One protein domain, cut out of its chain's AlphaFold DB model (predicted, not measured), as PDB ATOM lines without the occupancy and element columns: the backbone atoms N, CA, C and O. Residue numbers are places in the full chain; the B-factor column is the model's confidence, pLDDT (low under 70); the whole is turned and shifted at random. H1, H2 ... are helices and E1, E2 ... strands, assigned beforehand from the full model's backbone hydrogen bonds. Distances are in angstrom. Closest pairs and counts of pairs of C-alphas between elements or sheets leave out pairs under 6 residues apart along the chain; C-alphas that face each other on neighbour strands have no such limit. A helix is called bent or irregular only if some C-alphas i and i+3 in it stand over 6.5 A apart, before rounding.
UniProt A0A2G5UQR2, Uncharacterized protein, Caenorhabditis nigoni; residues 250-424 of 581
ATOM      1  N   HIS A 250     589.147 273.178 330.077       89.81
ATOM      2  CA  HIS A 250     588.586 272.696 331.341       89.81
ATOM      3  C   HIS A 250     589.627 272.606 332.460       89.81
ATOM      4  O   HIS A 250     589.315 272.936 333.603       89.81
ATOM      5  N   SER A 251     590.852 272.191 332.145       89.00
ATOM      6  CA  SER A 251     591.931 272.061 333.129       89.00
ATOM      7  C   SER A 251     592.391 273.435 333.627       89.00
ATOM      8  O   SER A 251     592.557 273.635 334.830       89.00
ATOM      9  N   GLN A 252     592.454 274.436 332.741       91.62
ATOM     10  CA  GLN A 252     592.715 275.828 333.130       91.62
ATOM     11  C   GLN A 252     591.559 276.450 333.929       91.62
ATOM     12  O   GLN A 252     591.799 277.150 334.912       91.62
ATOM     13  N   ALA A 253     590.307 276.149 333.578       93.31
ATOM     14  CA  ALA A 253     589.145 276.586 334.349       93.31
ATOM     15  C   ALA A 253     589.112 275.962 335.747       93.31
ATOM     16  O   ALA A 253     588.850 276.660 336.729       93.31
ATOM     17  N   MET A 254     589.433 274.670 335.855       93.31
ATOM     18  CA  MET A 254     589.543 273.988 337.139       93.31
ATOM     19  C   MET A 254     590.682 274.573 337.975       93.31
ATOM     20  O   MET A 254     590.468 274.889 339.144       93.31
ATOM     21  N   LEU A 255     591.868 274.782 337.392       93.38
ATOM     22  CA  LEU A 255     592.969 275.467 338.067       93.38
ATOM     23  C   LEU A 255     592.514 276.826 338.603       93.38
ATOM     24  O   LEU A 255     592.721 277.121 339.781       93.38
ATOM     25  N   TYR A 256     591.850 277.632 337.771       94.50
ATOM     26  CA  TYR A 256     591.433 278.966 338.174       94.50
ATOM     27  C   TYR A 256     590.379 278.945 339.289       94.50
ATOM     28  O   TYR A 256     590.429 279.758 340.221       94.50
ATOM     29  N   MET A 257     589.456 277.982 339.246       94.19
ATOM     30  CA  MET A 257     588.513 277.733 340.332       94.19
ATOM     31  C   MET A 257     589.222 277.334 341.627       94.19
ATOM     32  O   MET A 257     588.920 277.913 342.668       94.19
ATOM     33  N   ILE A 258     590.171 276.395 341.587       94.38
ATOM     34  CA  ILE A 258     590.911 275.950 342.777       94.38
ATOM     35  C   ILE A 258     591.756 277.079 343.361       94.38
ATOM     36  O   ILE A 258     591.703 277.306 344.570       94.38
ATOM     37  N   GLN A 259     592.469 277.840 342.531       93.06
ATOM     38  CA  GLN A 259     593.158 279.054 342.971       93.06
ATOM     39  C   GLN A 259     592.156 279.986 343.669       93.06
ATOM     40  O   GLN A 259     592.315 280.361 344.830       93.06
ATOM     41  N   SER A 260     591.041 280.296 343.018       92.38
ATOM     42  CA  SER A 260     590.107 281.296 343.529       92.38
ATOM     43  C   SER A 260     589.325 280.880 344.775       92.38
ATOM     44  O   SER A 260     589.019 281.748 345.600       92.38
ATOM     45  N   LEU A 261     588.944 279.606 344.886       91.31
ATOM     46  CA  LEU A 261     587.965 279.108 345.858       91.31
ATOM     47  C   LEU A 261     588.583 278.243 346.958       91.31
ATOM     48  O   LEU A 261     588.051 278.233 348.062       91.31
ATOM     49  N   ILE A 262     589.671 277.529 346.667       91.81
ATOM     50  CA  ILE A 262     590.257 276.533 347.572       91.81
ATOM     51  C   ILE A 262     591.583 277.027 348.153       91.81
ATOM     52  O   ILE A 262     591.803 276.922 349.356       91.81
ATOM     53  N   CYS A 263     592.457 277.620 347.346       89.75
ATOM     54  CA  CYS A 263     593.747 278.106 347.834       89.75
ATOM     55  C   CYS A 263     593.583 279.250 348.848       89.75
ATOM     56  O   CYS A 263     592.637 280.031 348.770       89.75
ATOM     57  N   GLY A 264     594.505 279.364 349.806       85.06
ATOM     58  CA  GLY A 264     594.458 280.404 350.842       85.06
ATOM     59  C   GLY A 264     593.472 280.143 351.990       85.06
ATOM     60  O   GLY A 264     593.299 281.018 352.838       85.06
ATOM     61  N   TYR A 265     592.844 278.965 352.028       85.06
ATOM     62  CA  TYR A 265     592.100 278.446 353.178       85.06
ATOM     63  C   TYR A 265     592.916 277.395 353.937       85.06
ATOM     64  O   TYR A 265     593.660 276.622 353.332       85.06
ATOM     65  N   ASN A 266     592.725 277.323 355.257       82.69
ATOM     66  CA  ASN A 266     593.274 276.245 356.074       82.69
ATOM     67  C   ASN A 266     592.335 275.026 356.050       82.69
ATOM     68  O   ASN A 266     591.397 274.934 356.841       82.69
ATOM     69  N   TRP A 267     592.578 274.094 355.127       85.31
ATOM     70  CA  TRP A 267     591.784 272.865 354.999       85.31
ATOM     71  C   TRP A 267     592.141 271.778 356.015       85.31
ATOM     72  O   TRP A 267     591.381 270.823 356.152       85.31
ATOM     73  N   ILE A 268     593.248 271.927 356.747       81.62
ATOM     74  CA  ILE A 268     593.669 270.977 357.788       81.62
ATOM     75  C   ILE A 268     592.662 270.983 358.945       81.62
ATOM     76  O   ILE A 268     592.307 269.936 359.475       81.62
ATOM     77  N   GLU A 269     592.153 272.161 359.303       82.81
ATOM     78  CA  GLU A 269     591.173 272.343 360.384       82.81
ATOM     79  C   GLU A 269     589.714 272.212 359.908       82.81
ATOM     80  O   GLU A 269     588.779 272.284 360.710       82.81
ATOM     81  N   ALA A 270     589.491 272.047 358.602       85.69
ATOM     82  CA  ALA A 270     588.152 271.960 358.038       85.69
ATOM     83  C   ALA A 270     587.534 270.577 358.280       85.69
ATOM     84  O   ALA A 270     588.177 269.543 358.102       85.69
ATOM     85  N   THR A 271     586.244 270.546 358.623       89.88
ATOM     86  CA  THR A 271     585.518 269.281 358.778       89.88
ATOM     87  C   THR A 271     585.318 268.589 357.422       89.88
ATOM     88  O   THR A 271     585.125 269.281 356.414       89.88
ATOM     89  N   PRO A 272     585.264 267.243 357.370       88.88
ATOM     90  CA  PRO A 272     584.977 266.515 356.131       88.88
ATOM     91  C   PRO A 272     583.677 266.971 355.455       88.88
ATOM     92  O   PRO A 272     583.642 267.176 354.250       88.88
ATOM     93  N   ALA A 273     582.629 267.256 356.235       89.69
ATOM     94  CA  ALA A 273     581.364 267.766 355.704       89.69
ATOM     95  C   ALA A 273     581.499 269.144 355.028       89.69
ATOM     96  O   ALA A 273     580.833 269.417 354.031       89.69
ATOM     97  N   ALA A 274     582.357 270.025 355.555       88.31
ATOM     98  CA  ALA A 274     582.629 271.308 354.919       88.31
ATOM     99  C   ALA A 274     583.390 271.112 353.603       88.31
ATOM    100  O   ALA A 274     583.014 271.713 352.597       88.31
ATOM    101  N   LYS A 275     584.420 270.255 353.601       91.00
ATOM    102  CA  LYS A 275     585.185 269.895 352.399       91.00
ATOM    103  C   LYS A 275     584.272 269.302 351.313       91.00
ATOM    104  O   LYS A 275     584.262 269.808 350.193       91.00
ATOM    105  N   GLU A 276     583.419 268.342 351.673       92.62
ATOM    106  CA  GLU A 276     582.470 267.691 350.760       92.62
ATOM    107  C   GLU A 276     581.481 268.690 350.155       92.62
ATOM    108  O   GLU A 276     581.270 268.721 348.945       92.62
ATOM    109  N   ASN A 277     580.943 269.601 350.974       90.12
ATOM    110  CA  ASN A 277     580.054 270.655 350.495       90.12
ATOM    111  C   ASN A 277     580.718 271.516 349.404       90.12
ATOM    112  O   ASN A 277     580.069 271.878 348.426       90.12
ATOM    113  N   TRP A 278     582.005 271.846 349.546       90.31
ATOM    114  CA  TRP A 278     582.764 272.570 348.522       90.31
ATOM    115  C   TRP A 278     583.054 271.716 347.285       90.31
ATOM    116  O   TRP A 278     582.920 272.219 346.166       90.31
ATOM    117  N   ALA A 279     583.398 270.441 347.467       92.19
ATOM    118  CA  ALA A 279     583.633 269.509 346.370       92.19
ATOM    119  C   ALA A 279     582.367 269.320 345.519       92.19
ATOM    120  O   ALA A 279     582.441 269.403 344.294       92.19
ATOM    121  N   ASP A 280     581.195 269.204 346.150       91.94
ATOM    122  CA  ASP A 280     579.882 269.171 345.496       91.94
ATOM    123  C   ASP A 280     579.655 270.370 344.567       91.94
ATOM    124  O   ASP A 280     579.168 270.212 343.445       91.94
ATOM    125  N   TYR A 281     580.005 271.584 345.004       89.19
ATOM    126  CA  TYR A 281     579.878 272.775 344.158       89.19
ATOM    127  C   TYR A 281     580.823 272.723 342.965       89.19
ATOM    128  O   TYR A 281     580.398 273.005 341.845       89.19
ATOM    129  N   ILE A 282     582.079 272.331 343.183       92.31
ATOM    130  CA  ILE A 282     583.057 272.196 342.101       92.31
ATOM    131  C   ILE A 282     582.581 271.145 341.090       92.31
ATOM    132  O   ILE A 282     582.620 271.394 339.883       92.31
ATOM    133  N   ARG A 283     582.050 270.011 341.567       91.44
ATOM    134  CA  ARG A 283     581.448 268.967 340.729       91.44
ATOM    135  C   ARG A 283     580.257 269.499 339.929       91.44
ATOM    136  O   ARG A 283     580.195 269.259 338.728       91.44
ATOM    137  N   LYS A 284     579.356 270.280 340.538       90.81
ATOM    138  CA  LYS A 284     578.217 270.914 339.838       90.81
ATOM    139  C   LYS A 284     578.664 271.907 338.766       90.81
ATOM    140  O   LYS A 284     578.155 271.856 337.648       90.81
ATOM    141  N   CYS A 285     579.636 272.769 339.072       89.69
ATOM    142  CA  CYS A 285     580.233 273.677 338.091       89.69
ATOM    143  C   CYS A 285     580.811 272.884 336.916       89.69
ATOM    144  O   CYS A 285     580.416 273.111 335.776       89.69
ATOM    145  N   ARG A 286     581.652 271.881 337.187       88.50
ATOM    146  CA  ARG A 286     582.251 271.051 336.139       88.50
ATOM    147  C   ARG A 286     581.217 270.263 335.333       88.50
ATOM    148  O   ARG A 286     581.382 270.134 334.122       88.50
ATOM    149  N   GLY A 287     580.153 269.773 335.965       88.00
ATOM    150  CA  GLY A 287     579.047 269.079 335.298       88.00
ATOM    151  C   GLY A 287     578.271 269.959 334.311       88.00
ATOM    152  O   GLY A 287     577.708 269.440 333.354       88.00
ATOM    153  N   SER A 288     578.289 271.285 334.495       88.19
ATOM    154  CA  SER A 288     577.693 272.244 333.550       88.19
ATOM    155  C   SER A 288     578.545 272.507 332.303       88.19
ATOM    156  O   SER A 288     578.055 273.100 331.344       88.19
ATOM    157  N   TRP A 289     579.818 272.096 332.304       88.19
ATOM    158  CA  TRP A 289     580.747 272.389 331.215       88.19
ATOM    159  C   TRP A 289     580.621 271.359 330.085       88.19
ATOM    160  O   TRP A 289     580.852 270.164 330.324       88.19
ATOM    161  N   PRO A 290     580.302 271.787 328.849       83.56
ATOM    162  CA  PRO A 290     580.153 270.874 327.722       83.56
ATOM    163  C   PRO A 290     581.468 270.166 327.376       83.56
ATOM    164  O   PRO A 290     582.535 270.771 327.363       83.56
ATOM    165  N   THR A 291     581.411 268.878 327.049       80.50
ATOM    166  CA  THR A 291     582.597 268.122 326.617       80.50
ATOM    167  C   THR A 291     583.138 268.645 325.281       80.50
ATOM    168  O   THR A 291     582.363 269.016 324.401       80.50
ATOM    169  N   ASN A 292     584.464 268.614 325.101       77.00
ATOM    170  CA  ASN A 292     585.161 269.092 323.894       77.00
ATOM    171  C   ASN A 292     584.931 270.583 323.580       77.00
ATOM    172  O   ASN A 292     585.067 271.007 322.428       77.00
ATOM    173  N   CYS A 293     584.596 271.377 324.595       84.88
ATOM    174  CA  CYS A 293     584.485 272.822 324.486       84.88
ATOM    175  C   CYS A 293     585.583 273.521 325.271       84.88
ATOM    176  O   CYS A 293     586.068 273.024 326.287       84.88
ATOM    177  N   TYR A 294     585.918 274.715 324.804       89.94
ATOM    178  CA  TYR A 294     586.562 275.716 325.634       89.94
ATOM    179  C   TYR A 294     585.484 276.542 326.331       89.94
ATOM    180  O   TYR A 294     584.344 276.641 325.871       89.94
ATOM    181  N   LEU A 295     585.847 277.119 327.467       91.06
ATOM    182  CA  LEU A 295     584.952 277.935 328.273       91.06
ATOM    183  C   LEU A 295     585.333 279.392 328.112       91.06
ATOM    184  O   LEU A 295     586.517 279.729 328.142       91.06
ATOM    185  N   GLU A 296     584.337 280.262 327.996       91.44
ATOM    186  CA  GLU A 296     584.589 281.691 328.101       91.44
ATOM    187  C   GLU A 296     585.073 282.009 329.517       91.44
ATOM    188  O   GLU A 296     584.460 281.624 330.517       91.44
ATOM    189  N   VAL A 297     586.178 282.750 329.616       91.56
ATOM    190  CA  VAL A 297     586.785 283.107 330.909       91.56
ATOM    191  C   VAL A 297     585.777 283.837 331.804       91.56
ATOM    192  O   VAL A 297     585.775 283.651 333.021       91.56
ATOM    193  N   LYS A 298     584.891 284.645 331.205       91.25
ATOM    194  CA  LYS A 298     583.854 285.387 331.932       91.25
ATOM    195  C   LYS A 298     582.827 284.477 332.607       91.25
ATOM    196  O   LYS A 298     582.399 284.791 333.711       91.25
ATOM    197  N   ASP A 299     582.493 283.332 332.018       91.62
ATOM    198  CA  ASP A 299     581.532 282.398 332.609       91.62
ATOM    199  C   ASP A 299     582.135 281.668 333.809       91.62
ATOM    200  O   ASP A 299     581.494 281.552 334.857       91.62
ATOM    201  N   VAL A 300     583.406 281.268 333.711       92.81
ATOM    202  CA  VAL A 300     584.163 280.707 334.844       92.81
ATOM    203  C   VAL A 300     584.261 281.734 335.980       92.81
ATOM    204  O   VAL A 300     583.999 281.417 337.143       92.81
ATOM    205  N   LEU A 301     584.564 282.992 335.649       92.69
ATOM    206  CA  LEU A 301     584.576 284.100 336.607       92.69
ATOM    207  C   LEU A 301     583.217 284.306 337.276       92.69
ATOM    208  O   LEU A 301     583.166 284.462 338.494       92.69
ATOM    209  N   HIS A 302     582.121 284.278 336.515       92.56
ATOM    210  CA  HIS A 302     580.775 284.395 337.068       92.56
ATOM    211  C   HIS A 302     580.482 283.277 338.076       92.56
ATOM    212  O   HIS A 302     579.983 283.567 339.163       92.56
ATOM    213  N   GLN A 303     580.850 282.027 337.772       91.50
ATOM    214  CA  GLN A 303     580.694 280.897 338.698       91.50
ATOM    215  C   GLN A 303     581.494 281.108 339.997       91.50
ATOM    216  O   GLN A 303     580.964 280.932 341.097       91.50
ATOM    217  N   ILE A 304     582.747 281.560 339.884       91.81
ATOM    218  CA  ILE A 304     583.609 281.875 341.034       91.81
ATOM    219  C   ILE A 304     583.012 283.012 341.876       91.81
ATOM    220  O   ILE A 304     582.914 282.900 343.101       91.81
ATOM    221  N   MET A 305     582.618 284.115 341.238       91.06
ATOM    222  CA  MET A 305     582.095 285.303 341.917       91.06
ATOM    223  C   MET A 305     580.776 285.019 342.626       91.06
ATOM    224  O   MET A 305     580.594 285.444 343.767       91.06
ATOM    225  N   PHE A 306     579.888 284.260 341.986       90.00
ATOM    226  CA  PHE A 306     578.625 283.838 342.575       90.00
ATOM    227  C   PHE A 306     578.844 283.078 343.890       90.00
ATOM    228  O   PHE A 306     578.245 283.415 344.913       90.00
ATOM    229  N   LEU A 307     579.776 282.117 343.911       86.06
ATOM    230  CA  LEU A 307     580.122 281.382 345.132       86.06
ATOM    231  C   LEU A 307     580.773 282.277 346.191       86.06
ATOM    232  O   LEU A 307     580.444 282.171 347.377       86.06
ATOM    233  N   LYS A 308     581.655 283.193 345.775       87.94
ATOM    234  CA  LYS A 308     582.264 284.177 346.680       87.94
ATOM    235  C   LYS A 308     581.230 285.062 347.362       87.94
ATOM    236  O   LYS A 308     581.357 285.339 348.554       87.94
ATOM    237  N   GLN A 309     580.189 285.453 346.637       88.12
ATOM    238  CA  GLN A 309     579.094 286.247 347.176       88.12
ATOM    239  C   GLN A 309     578.235 285.445 348.160       88.12
ATOM    240  O   GLN A 309     577.947 285.939 349.249       88.12
ATOM    241  N   GLN A 310     577.867 284.205 347.820       86.00
ATOM    242  CA  GLN A 310     577.056 283.352 348.695       86.00
ATOM    243  C   GLN A 310     577.751 283.012 350.019       86.00
ATOM    244  O   GLN A 310     577.097 282.920 351.055       86.00
ATOM    245  N   LYS A 311     579.077 282.838 349.999       83.50
ATOM    246  CA  LYS A 311     579.875 282.430 351.166       83.50
ATOM    247  C   LYS A 311     580.831 283.531 351.643       83.50
ATOM    248  O   LYS A 311     581.930 283.239 352.109       83.50
ATOM    249  N   ARG A 312     580.417 284.802 351.556       84.06
ATOM    250  CA  ARG A 312     581.262 285.985 351.823       84.06
ATOM    251  C   ARG A 312     582.079 285.903 353.118       84.06
ATOM    252  O   ARG A 312     583.276 286.169 353.090       84.06
ATOM    253  N   ALA A 313     581.460 285.486 354.223       83.31
ATOM    254  CA  ALA A 313     582.125 285.397 355.526       83.31
ATOM    255  C   ALA A 313     583.296 284.394 355.552       83.31
ATOM    256  O   ALA A 313     584.252 284.586 356.301       83.31
ATOM    257  N   ALA A 314     583.246 283.336 354.732       77.69
ATOM    258  CA  ALA A 314     584.371 282.415 354.578       77.69
ATOM    259  C   ALA A 314     585.534 283.108 353.844       77.69
ATOM    260  O   ALA A 314     586.677 283.043 354.290       77.69
ATOM    261  N   PHE A 315     585.227 283.856 352.781       80.69
ATOM    262  CA  PHE A 315     586.227 284.507 351.929       80.69
ATOM    263  C   PHE A 315     586.907 285.720 352.558       80.69
ATOM    264  O   PHE A 315     588.027 286.047 352.178       80.69
ATOM    265  N   GLU A 316     586.287 286.372 353.541       80.50
ATOM    266  CA  GLU A 316     586.924 287.469 354.285       80.50
ATOM    267  C   GLU A 316     588.167 287.015 355.066       80.50
ATOM    268  O   GLU A 316     589.065 287.820 355.311       80.50
ATOM    269  N   LYS A 317     588.247 285.723 355.414       79.81
ATOM    270  CA  LYS A 317     589.379 285.116 356.131       79.81
ATOM    271  C   LYS A 317     590.396 284.436 355.207       79.81
ATOM    272  O   LYS A 317     591.433 283.989 355.686       79.81
ATOM    273  N   GLN A 318     590.105 284.342 353.909       85.00
ATOM    274  CA  GLN A 318     590.981 283.705 352.927       85.00
ATOM    275  C   GLN A 318     592.219 284.576 352.675       85.00
ATOM    276  O   GLN A 318     592.114 285.790 352.469       85.00
ATOM    277  N   ILE A 319     593.399 283.954 352.620       85.94
ATOM    278  CA  ILE A 319     594.609 284.619 352.120       85.94
ATOM    279  C   ILE A 319     594.365 285.029 350.662       85.94
ATOM    280  O   ILE A 319     593.882 284.237 349.852       85.94
ATOM    281  N   LYS A 320     594.692 286.273 350.300       87.62
ATOM    282  CA  LYS A 320     594.415 286.769 348.946       87.62
ATOM    283  C   LYS A 320     595.301 286.059 347.923       87.62
ATOM    284  O   LYS A 320     596.480 285.819 348.166       87.62
ATOM    285  N   MET A 321     594.751 285.834 346.729       87.69
ATOM    286  CA  MET A 321     595.443 285.178 345.609       87.69
ATOM    287  C   MET A 321     596.796 285.789 345.266       87.69
ATOM    288  O   MET A 321     597.766 285.068 345.056       87.69
ATOM    289  N   LYS A 322     596.886 287.121 345.288       86.88
ATOM    290  CA  LYS A 322     598.148 287.827 345.059       86.88
ATOM    291  C   LYS A 322     599.254 287.459 346.051       86.88
ATOM    292  O   LYS A 322     600.419 287.519 345.682       86.88
ATOM    293  N   ASP A 323     598.888 287.080 347.274       86.00
ATOM    294  CA  ASP A 323     599.829 286.828 348.356       86.00
ATOM    295  C   ASP A 323     600.314 285.371 348.299       86.00
ATOM    296  O   ASP A 323     601.520 285.139 348.264       86.00
ATOM    297  N   TYR A 324     599.407 284.389 348.182       86.00
ATOM    298  CA  TYR A 324     599.819 282.979 348.113       86.00
ATOM    299  C   TYR A 324     600.374 282.566 346.737       86.00
ATOM    300  O   TYR A 324     601.192 281.659 346.684       86.00
ATOM    301  N   LEU A 325     600.017 283.228 345.627       87.56
ATOM    302  CA  LEU A 325     600.684 283.011 344.326       87.56
ATOM    303  C   LEU A 325     601.852 283.969 344.080       87.56
ATOM    304  O   LEU A 325     602.501 283.871 343.040       87.56
ATOM    305  N   VAL A 326     602.123 284.912 344.988       86.62
ATOM    306  CA  VAL A 326     603.178 285.920 344.795       86.62
ATOM    307  C   VAL A 326     603.026 286.596 343.416       86.62
ATOM    308  O   VAL A 326     603.941 286.609 342.584       86.62
ATOM    309  N   LEU A 327     601.806 287.061 343.113       84.81
ATOM    310  CA  LEU A 327     601.486 287.666 341.814       84.81
ATOM    311  C   LEU A 327     602.249 288.985 341.641       84.81
ATOM    312  O   LEU A 327     602.466 289.725 342.599       84.81
ATOM    313  N   GLY A 328     602.624 289.294 340.399       79.94
ATOM    314  CA  GLY A 328     603.373 290.512 340.063       79.94
ATOM    315  C   GLY A 328     604.879 290.426 340.326       79.94
ATOM    316  O   GLY A 328     605.591 291.402 340.096       79.94
ATOM    317  N   VAL A 329     605.372 289.272 340.775       85.69
ATOM    318  CA  VAL A 329     606.803 288.955 340.827       85.69
ATOM    319  C   VAL A 329     607.117 287.951 339.725       85.69
ATOM    320  O   VAL A 329     606.305 287.073 339.444       85.69
ATOM    321  N   ASP A 330     608.268 288.085 339.076       86.62
ATOM    322  CA  ASP A 330     608.671 287.155 338.024       86.62
ATOM    323  C   ASP A 330     608.905 285.744 338.605       86.62
ATOM    324  O   ASP A 330     609.493 285.594 339.677       86.62
ATOM    325  N   GLY A 331     608.403 284.714 337.923       84.12
ATOM    326  CA  GLY A 331     608.461 283.320 338.361       84.12
ATOM    327  C   GLY A 331     609.884 282.780 338.517       84.12
ATOM    328  O   GLY A 331     610.103 281.934 339.386       84.12
ATOM    329  N   ASP A 332     610.846 283.298 337.750       85.31
ATOM    330  CA  ASP A 332     612.257 282.895 337.817       85.31
ATOM    331  C   ASP A 332     613.019 283.576 338.966       85.31
ATOM    332  O   ASP A 332     614.161 283.219 339.275       85.31
ATOM    333  N   GLN A 333     612.396 284.550 339.638       87.56
ATOM    334  CA  GLN A 333     612.967 285.171 340.828       87.56
ATOM    335  C   GLN A 333     612.836 284.268 342.058       87.56
ATOM    336  O   GLN A 333     612.093 283.290 342.099       87.56
ATOM    337  N   TYR A 334     613.566 284.642 343.105       85.00
ATOM    338  CA  TYR A 334     613.614 283.935 344.378       85.00
ATOM    339  C   TYR A 334     613.092 284.830 345.497       85.00
ATOM    340  O   TYR A 334     613.250 286.055 345.469       85.00
ATOM    341  N   LEU A 335     612.536 284.220 346.545       77.31
ATOM    342  CA  LEU A 335     612.280 284.950 347.783       77.31
ATOM    343  C   LEU A 335     613.598 285.463 348.379       77.31
ATOM    344  O   LEU A 335     614.597 284.747 348.444       77.31
ATOM    345  N   LYS A 336     613.573 286.703 348.877       75.44
ATOM    346  CA  LYS A 336     614.761 287.446 349.340       75.44
ATOM    347  C   LYS A 336     615.537 286.779 350.485       75.44
ATOM    348  O   LYS A 336     616.664 287.174 350.756       75.44
ATOM    349  N   SER A 337     614.935 285.836 351.216       75.25
ATOM    350  CA  SER A 337     615.594 285.138 352.325       75.25
ATOM    351  C   SER A 337     614.937 283.797 352.652       75.25
ATOM    352  O   SER A 337     613.742 283.603 352.428       75.25
ATOM    353  N   GLN A 338     615.696 282.909 353.296       73.31
ATOM    354  CA  GLN A 338     615.189 281.639 353.824       73.31
ATOM    355  C   GLN A 338     614.118 281.843 354.912       73.31
ATOM    356  O   GLN A 338     613.194 281.045 355.039       73.31
ATOM    357  N   LYS A 339     614.192 282.947 355.673       78.38
ATOM    358  CA  LYS A 339     613.153 283.339 356.640       78.38
ATOM    359  C   LYS A 339     611.834 283.679 355.942       78.38
ATOM    360  O   LYS A 339     610.788 283.221 356.386       78.38
ATOM    361  N   ALA A 340     611.882 284.452 354.855       75.44
ATOM    362  CA  ALA A 340     610.694 284.772 354.061       75.44
ATOM    363  C   ALA A 340     610.060 283.505 353.472       75.44
ATOM    364  O   ALA A 340     608.842 283.363 353.500       75.44
ATOM    365  N   TYR A 341     610.890 282.561 353.022       74.00
ATOM    366  CA  TYR A 341     610.427 281.251 352.577       74.00
ATOM    367  C   TYR A 341     609.731 280.459 353.695       74.00
ATOM    368  O   TYR A 341     608.620 279.992 353.486       74.00
ATOM    369  N   LYS A 342     610.324 280.356 354.895       75.25
ATOM    370  CA  LYS A 342     609.694 279.651 356.030       75.25
ATOM    371  C   LYS A 342     608.338 280.249 356.406       75.25
ATOM    372  O   LYS A 342     607.392 279.505 356.626       75.25
ATOM    373  N   ILE A 343     608.241 281.580 356.435       78.00
ATOM    374  CA  ILE A 343     606.978 282.283 356.704       78.00
ATOM    375  C   ILE A 343     605.937 281.928 355.639       78.00
ATOM    376  O   ILE A 343     604.811 281.587 355.981       78.00
ATOM    377  N   TYR A 344     606.319 281.974 354.362       76.44
ATOM    378  CA  TYR A 344     605.431 281.613 353.264       76.44
ATOM    379  C   TYR A 344     604.984 280.149 353.354       76.44
ATOM    380  O   TYR A 344     603.789 279.888 353.333       76.44
ATOM    381  N   ALA A 345     605.917 279.209 353.537       73.00
ATOM    382  CA  ALA A 345     605.628 277.783 353.676       73.00
ATOM    383  C   ALA A 345     604.641 277.508 354.820       73.00
ATOM    384  O   ALA A 345     603.658 276.802 354.618       73.00
ATOM    385  N   GLN A 346     604.839 278.141 355.982       77.00
ATOM    386  CA  GLN A 346     603.901 278.064 357.105       77.00
ATOM    387  C   GLN A 346     602.517 278.632 356.759       77.00
ATOM    388  O   GLN A 346     601.510 278.035 357.126       77.00
ATOM    389  N   GLN A 347     602.443 279.754 356.033       74.56
ATOM    390  CA  GLN A 347     601.171 280.380 355.643       74.56
ATOM    391  C   GLN A 347     600.308 279.501 354.731       74.56
ATOM    392  O   GLN A 347     599.084 279.580 354.806       74.56
ATOM    393  N   ILE A 348     600.928 278.693 353.871       69.44
ATOM    394  CA  ILE A 348     600.219 277.838 352.906       69.44
ATOM    395  C   ILE A 348     600.190 276.356 353.309       69.44
ATOM    396  O   ILE A 348     599.645 275.543 352.569       69.44
ATOM    397  N   GLY A 349     600.758 276.004 354.468       68.25
ATOM    398  CA  GLY A 349     600.767 274.637 354.990       68.25
ATOM    399  C   GLY A 349     601.774 273.695 354.326       68.25
ATOM    400  O   GLY A 349     601.576 272.485 354.360       68.25
ATOM    401  N   LEU A 350     602.855 274.209 353.727       67.19
ATOM    402  CA  LEU A 350     603.922 273.350 353.209       67.19
ATOM    403  C   LEU A 350     604.772 272.768 354.350       67.19
ATOM    404  O   LEU A 350     605.121 273.497 355.285       67.19
ATOM    405  N   PRO A 351     605.180 271.489 354.260       58.41
ATOM    406  CA  PRO A 351     606.054 270.889 355.257       58.41
ATOM    407  C   PRO A 351     607.442 271.554 355.244       58.41
ATOM    408  O   PRO A 351     607.978 271.892 354.188       58.41
ATOM    409  N   GLU A 352     608.047 271.745 356.424       52.31
ATOM    410  CA  GLU A 352     609.298 272.516 356.592       52.31
ATOM    411  C   GLU A 352     610.501 271.943 355.817       52.31
ATOM    412  O   GLU A 352     611.472 272.656 355.555       52.31
ATOM    413  N   ASN A 353     610.435 270.667 355.434       53.19
ATOM    414  CA  ASN A 353     611.447 269.942 354.669       53.19
ATOM    415  C   ASN A 353     611.137 269.837 353.164       53.19
ATOM    416  O   ASN A 353     611.884 269.154 352.465       53.19
ATOM    417  N   ALA A 354     610.087 270.499 352.654       53.41
ATOM    418  CA  ALA A 354     609.682 270.411 351.246       53.41
ATOM    419  C   ALA A 354     610.821 270.754 350.265       53.41
ATOM    420  O   ALA A 354     610.840 270.252 349.145       53.41
ATOM    421  N   PHE A 355     611.801 271.564 350.689       56.72
ATOM    422  CA  PHE A 355     612.989 271.877 349.898       56.72
ATOM    423  C   PHE A 355     614.239 271.873 350.776       56.72
ATOM    424  O   PHE A 355     614.447 272.741 351.627       56.72
ATOM    425  N   VAL A 356     615.104 270.884 350.560       51.50
ATOM    426  CA  VAL A 356     616.360 270.744 351.299       51.50
ATOM    427  C   VAL A 356     617.381 271.770 350.784       51.50
ATOM    428  O   VAL A 356     617.911 271.652 349.683       51.50
ATOM    429  N   GLY A 357     617.689 272.786 351.597       51.44
ATOM    430  CA  GLY A 357     618.932 273.566 351.493       51.44
ATOM    431  C   GLY A 357     619.009 274.696 350.453       51.44
ATOM    432  O   GLY A 357     620.045 275.358 350.400       51.44
ATOM    433  N   LYS A 358     617.962 274.978 349.661       58.59
ATOM    434  CA  LYS A 358     617.912 276.136 348.735       58.59
ATOM    435  C   LYS A 358     616.516 276.769 348.691       58.59
ATOM    436  O   LYS A 358     615.522 276.054 348.737       58.59
ATOM    437  N   CYS A 359     616.442 278.103 348.582       65.56
ATOM    438  CA  CYS A 359     615.188 278.792 348.254       65.56
ATOM    439  C   CYS A 359     614.807 278.423 346.816       65.56
ATOM    440  O   CYS A 359     615.610 278.692 345.918       65.56
ATOM    441  N   PRO A 360     613.637 277.820 346.573       74.69
ATOM    442  CA  PRO A 360     613.253 277.466 345.222       74.69
ATOM    443  C   PRO A 360     612.700 278.716 344.494       74.69
ATOM    444  O   PRO A 360     612.315 279.693 345.154       74.69
ATOM    445  N   PRO A 361     612.716 278.746 343.151       82.62
ATOM    446  CA  PRO A 361     612.202 279.877 342.378       82.62
ATOM    447  C   PRO A 361     610.688 280.034 342.569       82.62
ATOM    448  O   PRO A 361     609.983 279.070 342.870       82.62
ATOM    449  N   ILE A 362     610.158 281.242 342.391       84.94
ATOM    450  CA  ILE A 362     608.759 281.575 342.702       84.94
ATOM    451  C   ILE A 362     607.756 280.712 341.927       84.94
ATOM    452  O   ILE A 362     606.719 280.354 342.486       84.94
ATOM    453  N   TRP A 363     608.052 280.315 340.688       84.19
ATOM    454  CA  TRP A 363     607.164 279.431 339.928       84.19
ATOM    455  C   TRP A 363     606.912 278.094 340.651       84.19
ATOM    456  O   TRP A 363     605.777 277.620 340.674       84.19
ATOM    457  N   THR A 364     607.910 277.528 341.345       81.12
ATOM    458  CA  THR A 364     607.710 276.310 342.158       81.12
ATOM    459  C   THR A 364     606.796 276.587 343.349       81.12
ATOM    460  O   THR A 364     605.871 275.824 343.608       81.12
ATOM    461  N   LEU A 365     606.992 277.714 344.042       81.06
ATOM    462  CA  LEU A 365     606.189 278.109 345.202       81.06
ATOM    463  C   LEU A 365     604.704 278.213 344.848       81.06
ATOM    464  O   LEU A 365     603.844 277.760 345.605       81.06
ATOM    465  N   ARG A 366     604.409 278.755 343.663       86.25
ATOM    466  CA  ARG A 366     603.048 278.840 343.130       86.25
ATOM    467  C   ARG A 366     602.429 277.468 342.928       86.25
ATOM    468  O   ARG A 366     601.311 277.244 343.385       86.25
ATOM    469  N   ILE A 367     603.155 276.556 342.283       85.31
ATOM    470  CA  ILE A 367     602.672 275.191 342.064       85.31
ATOM    471  C   ILE A 367     602.407 274.504 343.406       85.31
ATOM    472  O   ILE A 367     601.322 273.972 343.621       85.31
ATOM    473  N   HIS A 368     603.361 274.573 344.333       80.44
ATOM    474  CA  HIS A 368     603.228 273.967 345.652       80.44
ATOM    475  C   HIS A 368     602.079 274.561 346.472       80.44
ATOM    476  O   HIS A 368     601.425 273.825 347.204       80.44
ATOM    477  N   SER A 369     601.779 275.853 346.315       84.25
ATOM    478  CA  SER A 369     600.613 276.479 346.950       84.25
ATOM    479  C   SER A 369     599.303 275.869 346.482       84.25
ATOM    480  O   SER A 369     598.437 275.567 347.299       84.25
ATOM    481  N   VAL A 370     599.159 275.682 345.168       88.88
ATOM    482  CA  VAL A 370     597.948 275.082 344.601       88.88
ATOM    483  C   VAL A 370     597.876 273.603 344.965       88.88
ATOM    484  O   VAL A 370     596.837 273.144 345.428       88.88
ATOM    485  N   TYR A 371     598.982 272.873 344.806       84.94
ATOM    486  CA  TYR A 371     599.044 271.442 345.081       84.94
ATOM    487  C   TYR A 371     598.780 271.121 346.554       84.94
ATOM    488  O   TYR A 371     597.945 270.275 346.842       84.94
ATOM    489  N   SER A 372     599.419 271.823 347.495       80.31
ATOM    490  CA  SER A 372     599.211 271.589 348.930       80.31
ATOM    491  C   SER A 372     597.794 271.949 349.375       80.31
ATOM    492  O   SER A 372     597.179 271.203 350.135       80.31
ATOM    493  N   ALA A 373     597.232 273.053 348.868       87.19
ATOM    494  CA  ALA A 373     595.843 273.397 349.152       87.19
ATOM    495  C   ALA A 373     594.874 272.344 348.600       87.19
ATOM    496  O   ALA A 373     593.925 271.976 349.289       87.19
ATOM    497  N   LEU A 374     595.124 271.854 347.379       89.00
ATOM    498  CA  LEU A 374     594.351 270.780 346.764       89.00
ATOM    499  C   LEU A 374     594.448 269.494 347.586       89.00
ATOM    500  O   LEU A 374     593.409 268.931 347.904       89.00
ATOM    501  N   ASP A 375     595.657 269.062 347.945       83.94
ATOM    502  CA  ASP A 375     595.910 267.829 348.692       83.94
ATOM    503  C   ASP A 375     595.177 267.840 350.039       83.94
ATOM    504  O   ASP A 375     594.342 266.977 350.303       83.94
ATOM    505  N   HIS A 376     595.348 268.893 350.842       84.94
ATOM    506  CA  HIS A 376     594.633 269.026 352.113       84.94
ATOM    507  C   HIS A 376     593.109 269.122 351.949       84.94
ATOM    508  O   HIS A 376     592.360 268.648 352.809       84.94
ATOM    509  N   PHE A 377     592.632 269.740 350.865       88.81
ATOM    510  CA  PHE A 377     591.206 269.871 350.575       88.81
ATOM    511  C   PHE A 377     590.554 268.533 350.222       88.81
ATOM    512  O   PHE A 377     589.473 268.236 350.720       88.81
ATOM    513  N   VAL A 378     591.203 267.730 349.381       87.31
ATOM    514  CA  VAL A 378     590.666 266.444 348.911       87.31
ATOM    515  C   VAL A 378     591.024 265.274 349.822       87.31
ATOM    516  O   VAL A 378     590.487 264.183 349.645       87.31
ATOM    517  N   THR A 379     591.936 265.475 350.778       81.12
ATOM    518  CA  THR A 379     592.224 264.484 351.818       81.12
ATOM    519  C   THR A 379     590.935 264.179 352.580       81.12
ATOM    520  O   THR A 379     590.243 265.098 353.032       81.12
ATOM    521  N   ASP A 380     590.643 262.884 352.701       80.75
ATOM    522  CA  ASP A 380     589.438 262.297 353.305       80.75
ATOM    523  C   ASP A 380     588.141 262.426 352.484       80.75
ATOM    524  O   ASP A 380     587.075 262.066 352.983       80.75
ATOM    525  N   LEU A 381     588.212 262.912 351.238       83.69
ATOM    526  CA  LEU A 381     587.064 262.943 350.328       83.69
ATOM    527  C   LEU A 381     587.071 261.761 349.355       83.69
ATOM    528  O   LEU A 381     588.109 261.390 348.801       83.69
ATOM    529  N   GLU A 382     585.883 261.218 349.100       82.56
ATOM    530  CA  GLU A 382     585.642 260.246 348.030       82.56
ATOM    531  C   GLU A 382     585.398 260.979 346.688       82.56
ATOM    532  O   GLU A 382     585.115 262.177 346.651       82.56
ATOM    533  N   ASP A 383     585.570 260.283 345.559       81.62
ATOM    534  CA  ASP A 383     585.204 260.753 344.207       81.62
ATOM    535  C   ASP A 383     585.762 262.128 343.765       81.62
ATOM    536  O   ASP A 383     585.144 262.878 343.001       81.62
ATOM    537  N   CYS A 384     586.980 262.465 344.194       83.69
ATOM    538  CA  CYS A 384     587.654 263.720 343.831       83.69
ATOM    539  C   CYS A 384     588.628 263.609 342.644       83.69
ATOM    540  O   CYS A 384     589.306 264.587 342.319       83.69
ATOM    541  N   ASP A 385     588.695 262.459 341.967       81.75
ATOM    542  CA  ASP A 385     589.692 262.175 340.920       81.75
ATOM    543  C   ASP A 385     589.646 263.174 339.767       81.75
ATOM    544  O   ASP A 385     590.675 263.651 339.300       81.75
ATOM    545  N   MET A 386     588.446 263.565 339.345       86.56
ATOM    546  CA  MET A 386     588.268 264.562 338.294       86.56
ATOM    547  C   MET A 386     588.802 265.943 338.706       86.56
ATOM    548  O   MET A 386     589.416 266.618 337.881       86.56
ATOM    549  N   ILE A 387     588.566 266.369 339.953       88.62
ATOM    550  CA  ILE A 387     589.076 267.648 340.469       88.62
ATOM    551  C   ILE A 387     590.602 267.584 340.493       88.62
ATOM    552  O   ILE A 387     591.250 268.432 339.888       88.62
ATOM    553  N   LYS A 388     591.163 266.530 341.101       85.75
ATOM    554  CA  LYS A 388     592.612 266.303 341.168       85.75
ATOM    555  C   LYS A 388     593.247 266.335 339.781       85.75
ATOM    556  O   LYS A 388     594.151 267.131 339.548       85.75
ATOM    557  N   ARG A 389     592.736 265.516 338.858       83.69
ATOM    558  CA  ARG A 389     593.259 265.379 337.497       83.69
ATOM    559  C   ARG A 389     593.266 266.717 336.763       83.69
ATOM    560  O   ARG A 389     594.329 267.167 336.355       83.69
ATOM    561  N   LEU A 390     592.115 267.385 336.647       86.19
ATOM    562  CA  LEU A 390     592.013 268.646 335.900       86.19
ATOM    563  C   LEU A 390     592.854 269.767 336.530       86.19
ATOM    564  O   LEU A 390     593.433 270.579 335.812       86.19
ATOM    565  N   THR A 391     592.949 269.827 337.863       88.81
ATOM    566  CA  THR A 391     593.813 270.810 338.531       88.81
ATOM    567  C   THR A 391     595.287 270.534 338.273       88.81
ATOM    568  O   THR A 391     596.019 271.468 337.961       88.81
ATOM    569  N   ILE A 392     595.721 269.275 338.380       83.00
ATOM    570  CA  ILE A 392     597.106 268.876 338.112       83.00
ATOM    571  C   ILE A 392     597.477 269.199 336.663       83.00
ATOM    572  O   ILE A 392     598.495 269.841 336.432       83.00
ATOM    573  N   GLU A 393     596.625 268.849 335.700       82.31
ATOM    574  CA  GLU A 393     596.816 269.204 334.288       82.31
ATOM    575  C   GLU A 393     596.974 270.717 334.090       82.31
ATOM    576  O   GLU A 393     597.862 271.162 333.368       82.31
ATOM    577  N   GLY A 394     596.159 271.526 334.775       86.31
ATOM    578  CA  GLY A 394     596.287 272.980 334.732       86.31
ATOM    579  C   GLY A 394     597.599 273.491 335.341       86.31
ATOM    580  O   GLY A 394     598.220 274.399 334.787       86.31
ATOM    581  N   ILE A 395     598.044 272.898 336.456       85.62
ATOM    582  CA  ILE A 395     599.291 273.248 337.158       85.62
ATOM    583  C   ILE A 395     600.515 273.131 336.238       85.62
ATOM    584  O   ILE A 395     601.433 273.944 336.358       85.62
ATOM    585  N   PHE A 396     600.539 272.185 335.293       81.44
ATOM    586  CA  PHE A 396     601.662 272.038 334.353       81.44
ATOM    587  C   PHE A 396     601.910 273.281 333.497       81.44
ATOM    588  O   PHE A 396     603.042 273.525 333.077       81.44
ATOM    589  N   SER A 397     600.892 274.109 333.271       81.56
ATOM    590  CA  SER A 397     601.063 275.388 332.580       81.56
ATOM    591  C   SER A 397     601.769 276.454 333.418       81.56
ATOM    592  O   SER A 397     602.311 277.400 332.858       81.56
ATOM    593  N   MET A 398     601.807 276.295 334.742       83.88
ATOM    594  CA  MET A 398     602.539 277.185 335.648       83.88
ATOM    595  C   MET A 398     604.035 276.842 335.726       83.88
ATOM    596  O   MET A 398     604.800 277.554 336.377       83.88
ATOM    597  N   MET A 399     604.458 275.746 335.093       83.19
ATOM    598  CA  MET A 399     605.849 275.318 335.041       83.19
ATOM    599  C   MET A 399     606.519 275.865 333.773       83.19
ATOM    600  O   MET A 399     605.995 275.645 332.675       83.19
ATOM    601  N   PRO A 400     607.686 276.530 333.879       82.25
ATOM    602  CA  PRO A 400     608.426 276.952 332.698       82.25
ATOM    603  C   PRO A 400     608.767 275.755 331.806       82.25
ATOM    604  O   PRO A 400     609.099 274.675 332.303       82.25
ATOM    605  N   VAL A 401     608.706 275.947 330.486       74.69
ATOM    606  CA  VAL A 401     608.828 274.871 329.485       74.69
ATOM    607  C   VAL A 401     610.107 274.054 329.680       74.69
ATOM    608  O   VAL A 401     610.057 272.827 329.681       74.69
ATOM    609  N   GLN A 402     611.234 274.717 329.946       75.06
ATOM    610  CA  GLN A 402     612.532 274.078 330.177       75.06
ATOM    611  C   GLN A 402     612.580 273.172 331.421       75.06
ATOM    612  O   GLN A 402     613.494 272.361 331.553       75.06
ATOM    613  N   HIS A 403     611.618 273.304 332.339       73.38
ATOM    614  CA  HIS A 403     611.559 272.534 333.579       73.38
ATOM    615  C   HIS A 403     610.492 271.433 333.563       73.38
ATOM    616  O   HIS A 403     610.514 270.586 334.453       73.38
ATOM    617  N   LYS A 404     609.613 271.376 332.550       68.94
ATOM    618  CA  LYS A 404     608.517 270.389 332.472       68.94
ATOM    619  C   LYS A 404     608.979 268.930 332.537       68.94
ATOM    620  O   LYS A 404     608.309 268.114 333.159       68.94
ATOM    621  N   GLY A 405     610.148 268.612 331.977       62.91
ATOM    622  CA  GLY A 405     610.737 267.267 332.040       62.91
ATOM    623  C   GLY A 405     611.286 266.863 333.418       62.91
ATOM    624  O   GLY A 405     611.561 265.692 333.638       62.91
ATOM    625  N   MET A 406     611.431 267.805 334.355       60.84
ATOM    626  CA  MET A 406     611.961 267.559 335.707       60.84
ATOM    627  C   MET A 406     610.857 267.524 336.772       60.84
ATOM    628  O   MET A 406     611.137 267.598 337.966       60.84
ATOM    629  N   PHE A 407     609.586 267.440 336.369       60.34
ATOM    630  CA  PHE A 407     608.448 267.498 337.287       60.34
ATOM    631  C   PHE A 407     608.569 266.487 338.442       60.34
ATOM    632  O   PHE A 407     608.481 266.861 339.608       60.34
ATOM    633  N   THR A 408     608.876 265.224 338.150       54.88
ATOM    634  CA  THR A 408     609.057 264.177 339.172       54.88
ATOM    635  C   THR A 408     610.186 264.479 340.162       54.88
ATOM    636  O   THR A 408     610.068 264.137 341.337       54.88
ATOM    637  N   GLU A 409     611.247 265.159 339.720       55.44
ATOM    638  CA  GLU A 409     612.378 265.567 340.563       55.44
ATOM    639  C   GLU A 409     612.006 266.721 341.505       55.44
ATOM    640  O   GLU A 409     612.441 266.748 342.657       55.44
ATOM    641  N   TYR A 410     611.169 267.659 341.047       53.53
ATOM    642  CA  TYR A 410     610.686 268.767 341.881       53.53
ATOM    643  C   TYR A 410     609.631 268.332 342.900       53.53
ATOM    644  O   TYR A 410     609.565 268.909 343.984       53.53
ATOM    645  N   PHE A 411     608.831 267.312 342.579       56.81
ATOM    646  CA  PHE A 411     607.699 266.879 343.403       56.81
ATOM    647  C   PHE A 411     607.927 265.554 344.154       56.81
ATOM    648  O   PHE A 411     606.956 264.969 344.628       56.81
ATOM    649  N   ASN A 412     609.189 265.101 344.289       44.66
ATOM    650  CA  ASN A 412     609.693 264.032 345.178       44.66
ATOM    651  C   ASN A 412     608.609 263.143 345.835       44.66
ATOM    652  O   ASN A 412     608.284 263.302 347.012       44.66
ATOM    653  N   GLY A 413     608.077 262.172 345.088       43.62
ATOM    654  CA  GLY A 413     607.184 261.142 345.637       43.62
ATOM    655  C   GLY A 413     605.689 261.472 345.655       43.62
ATOM    656  O   GLY A 413     604.913 260.656 346.146       43.62
ATOM    657  N   ALA A 414     605.252 262.599 345.090       42.22
ATOM    658  CA  ALA A 414     603.864 262.738 344.669       42.22
ATOM    659  C   ALA A 414     603.625 261.762 343.508       42.22
ATOM    660  O   ALA A 414     604.060 262.012 342.382       42.22
ATOM    661  N   ASP A 415     602.969 260.635 343.784       42.75
ATOM    662  CA  ASP A 415     602.609 259.615 342.795       42.75
ATOM    663  C   ASP A 415     601.458 260.118 341.900       42.75
ATOM    664  O   ASP A 415     600.344 259.604 341.861       42.75
ATOM    665  N   ILE A 416     601.705 261.240 341.221       42.62
ATOM    666  CA  ILE A 416     600.783 261.865 340.273       42.62
ATOM    667  C   ILE A 416     600.594 260.948 339.066       42.62
ATOM    668  O   ILE A 416     599.501 260.914 338.506       42.62
ATOM    669  N   TYR A 417     601.610 260.146 338.728       40.72
ATOM    670  CA  TYR A 417     601.475 259.063 337.762       40.72
ATOM    671  C   TYR A 417     600.511 257.983 338.255       40.72
ATOM    672  O   TYR A 417     599.739 257.504 337.436       40.72
ATOM    673  N   ASP A 418     600.454 257.632 339.543       41.31
ATOM    674  CA  ASP A 418     599.392 256.758 340.064       41.31
ATOM    675  C   ASP A 418     598.004 257.411 340.026       41.31
ATOM    676  O   ASP A 418     597.046 256.733 339.674       41.31
ATOM    677  N   VAL A 419     597.863 258.715 340.290       40.38
ATOM    678  CA  VAL A 419     596.569 259.420 340.116       40.38
ATOM    679  C   VAL A 419     596.122 259.391 338.647       40.38
ATOM    680  O   VAL A 419     594.944 259.180 338.360       40.38
ATOM    681  N   TYR A 420     597.064 259.540 337.711       36.91
ATOM    682  CA  TYR A 420     596.818 259.422 336.272       36.91
ATOM    683  C   TYR A 420     596.507 257.972 335.850       36.91
ATOM    684  O   TYR A 420     595.567 257.725 335.098       36.91
ATOM    685  N   ASN A 421     597.243 256.995 336.385       38.16
ATOM    686  CA  ASN A 421     597.104 255.571 336.070       38.16
ATOM    687  C   ASN A 421     595.869 254.917 336.713       38.16
ATOM    688  O   ASN A 421     595.329 253.971 336.139       38.16
ATOM    689  N   GLN A 422     595.418 255.392 337.878       35.00
ATOM    690  CA  GLN A 422     594.219 254.903 338.572       35.00
ATOM    691  C   GLN A 422     592.935 255.498 337.979       35.00
ATOM    692  O   GLN A 422     591.926 254.798 337.891       35.00
ATOM    693  N   ALA A 423     592.977 256.744 337.491       35.09
ATOM    694  CA  ALA A 423     591.845 257.367 336.800       35.09
ATOM    695  C   ALA A 423     591.523 256.705 335.441       35.09
ATOM    696  O   ALA A 423     590.405 256.860 334.944       35.09
ATOM    697  N   ASP A 424     592.463 255.943 334.864       34.88
ATOM    698  CA  ASP A 424     592.403 255.478 333.472       34.88
ATOM    699  C   ASP A 424     592.409 253.944 333.283       34.88
ATOM    700  O   ASP A 424     592.650 253.423 332.191       34.88
TER     701      ASP A 424
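Overview. This is residues 250 to 424 of the 581 residues of an uncharacterized protein of Caenorhabditis nigoni (UniProt A0A2G5UQR2). A rounded, compact body of helices is built round a hairpin of two long antiparallel helices, H7 and H8, with H1 crossing H8 nearly at right angles. H3 lies beside H1, and H2 runs the other way near both; H6 packs on H7 with two long loops near it, residues 325 to 337 and 349 to 361, and H10 packs on residues 385 to 389 of H8. The printed part has 175 residues, with ten named helices and one named strand, in the order H1, H2, E1, then H3 to H10, and the class is mostly helix. The radius of gyration of the C-alphas is 16.0 A, and the C-alphas span 44 by 38 by 31 A.

Arrangement. H1, residues 250 to 261, touches H8, residues 385 to 398, about perpendicular at 88 degrees; the closest C-alphas are those of Ser 251 and Leu 390, 4.4 A apart. H2, residues 272 to 287, is close to H1 but not clearly touching, the closest C-alphas being those of Met 254 and Arg 286, 7.9 A apart. E1, residues 293 to 296, pairs with no named strand; its closest C-alpha to H1 is that of Tyr 294, 6.8 A from that of His 250. H3, residues 297 to 310, touches H1 at a shallow tilt of 29 degrees, the same way, closest at the C-alphas of Met 257 and Ile 304, 6.5 A apart. H4, residues 312 to 315, is close to H3 but not clearly touching, with the C-alphas of Lys 308 and Phe 315 closest at 6.6 A. H5, residues 321 to 324, is close to H7, residues 362 to 378, but not clearly touching, with the C-alphas of Tyr 324 and Ser 369 closest at 6.7 A. H6, residues 338 to 348, only just touches residues 369 to 373 of H7, with 3 pairs of C-alphas within 8 A, the closest being those of Ile 348 and Ser 369, 6.1 A apart. H7 and H8 form a helical hairpin, a shallow tilt of 6 degrees, opposite ways; the closest C-alphas are those of Ile 367 and Ile 395, 6.3 A apart. H9, residues 401 to 410, is close to H8 but not clearly touching, with the C-alphas of Phe 396 and Lys 404 closest at 7.3 A. H10, residues 416 to 423, touches residues 385 to 389 of H8, closest at the C-alphas of Asp 385 and Ala 423, 6.7 A apart. In H1, H2, H3, H6, H7 and H10 every O i to N i+4 pair is within hydrogen-bond range; in H8 it is 8 of 10, in H9 1 of 6, beside 4 of 7 O i to N i+3 pairs, and H4 and H5 are too short for such a pair.

Along the chain. H1 begins at C-alpha 250, (588.586, 272.696, 331.341), and is 15.9 A long from first to last C-alpha. H2 measures 21.8 A, E1 9.6 A, H3 20.3 A, H4 5.2 A, H5 5.5 A and H6 15.5 A. H7, the longest helix with 17 residues, runs 24.4 A from C-alpha 362 at (608.759, 281.575, 342.702). H8 measures 20.4 A and H9 13.9 A; H9 is irregular, with C-alphas 405 and 408 8.0 A apart. H10 measures 10.6 A and ends at C-alpha 423, (591.845, 257.367, 336.800).

Size, cuts and confidence. The two C-alphas farthest apart are those of Pro 290 and Lys 339, 45.6 A. The printed part has no cut. The links from H5 to H6 and from H6 to H7 are long, with 13 residues each. Of the printed part the mean pLDDT is 79.0; it is under 70 at residues 348 to 359 and 404 to 424, and the mean of H10 is 39.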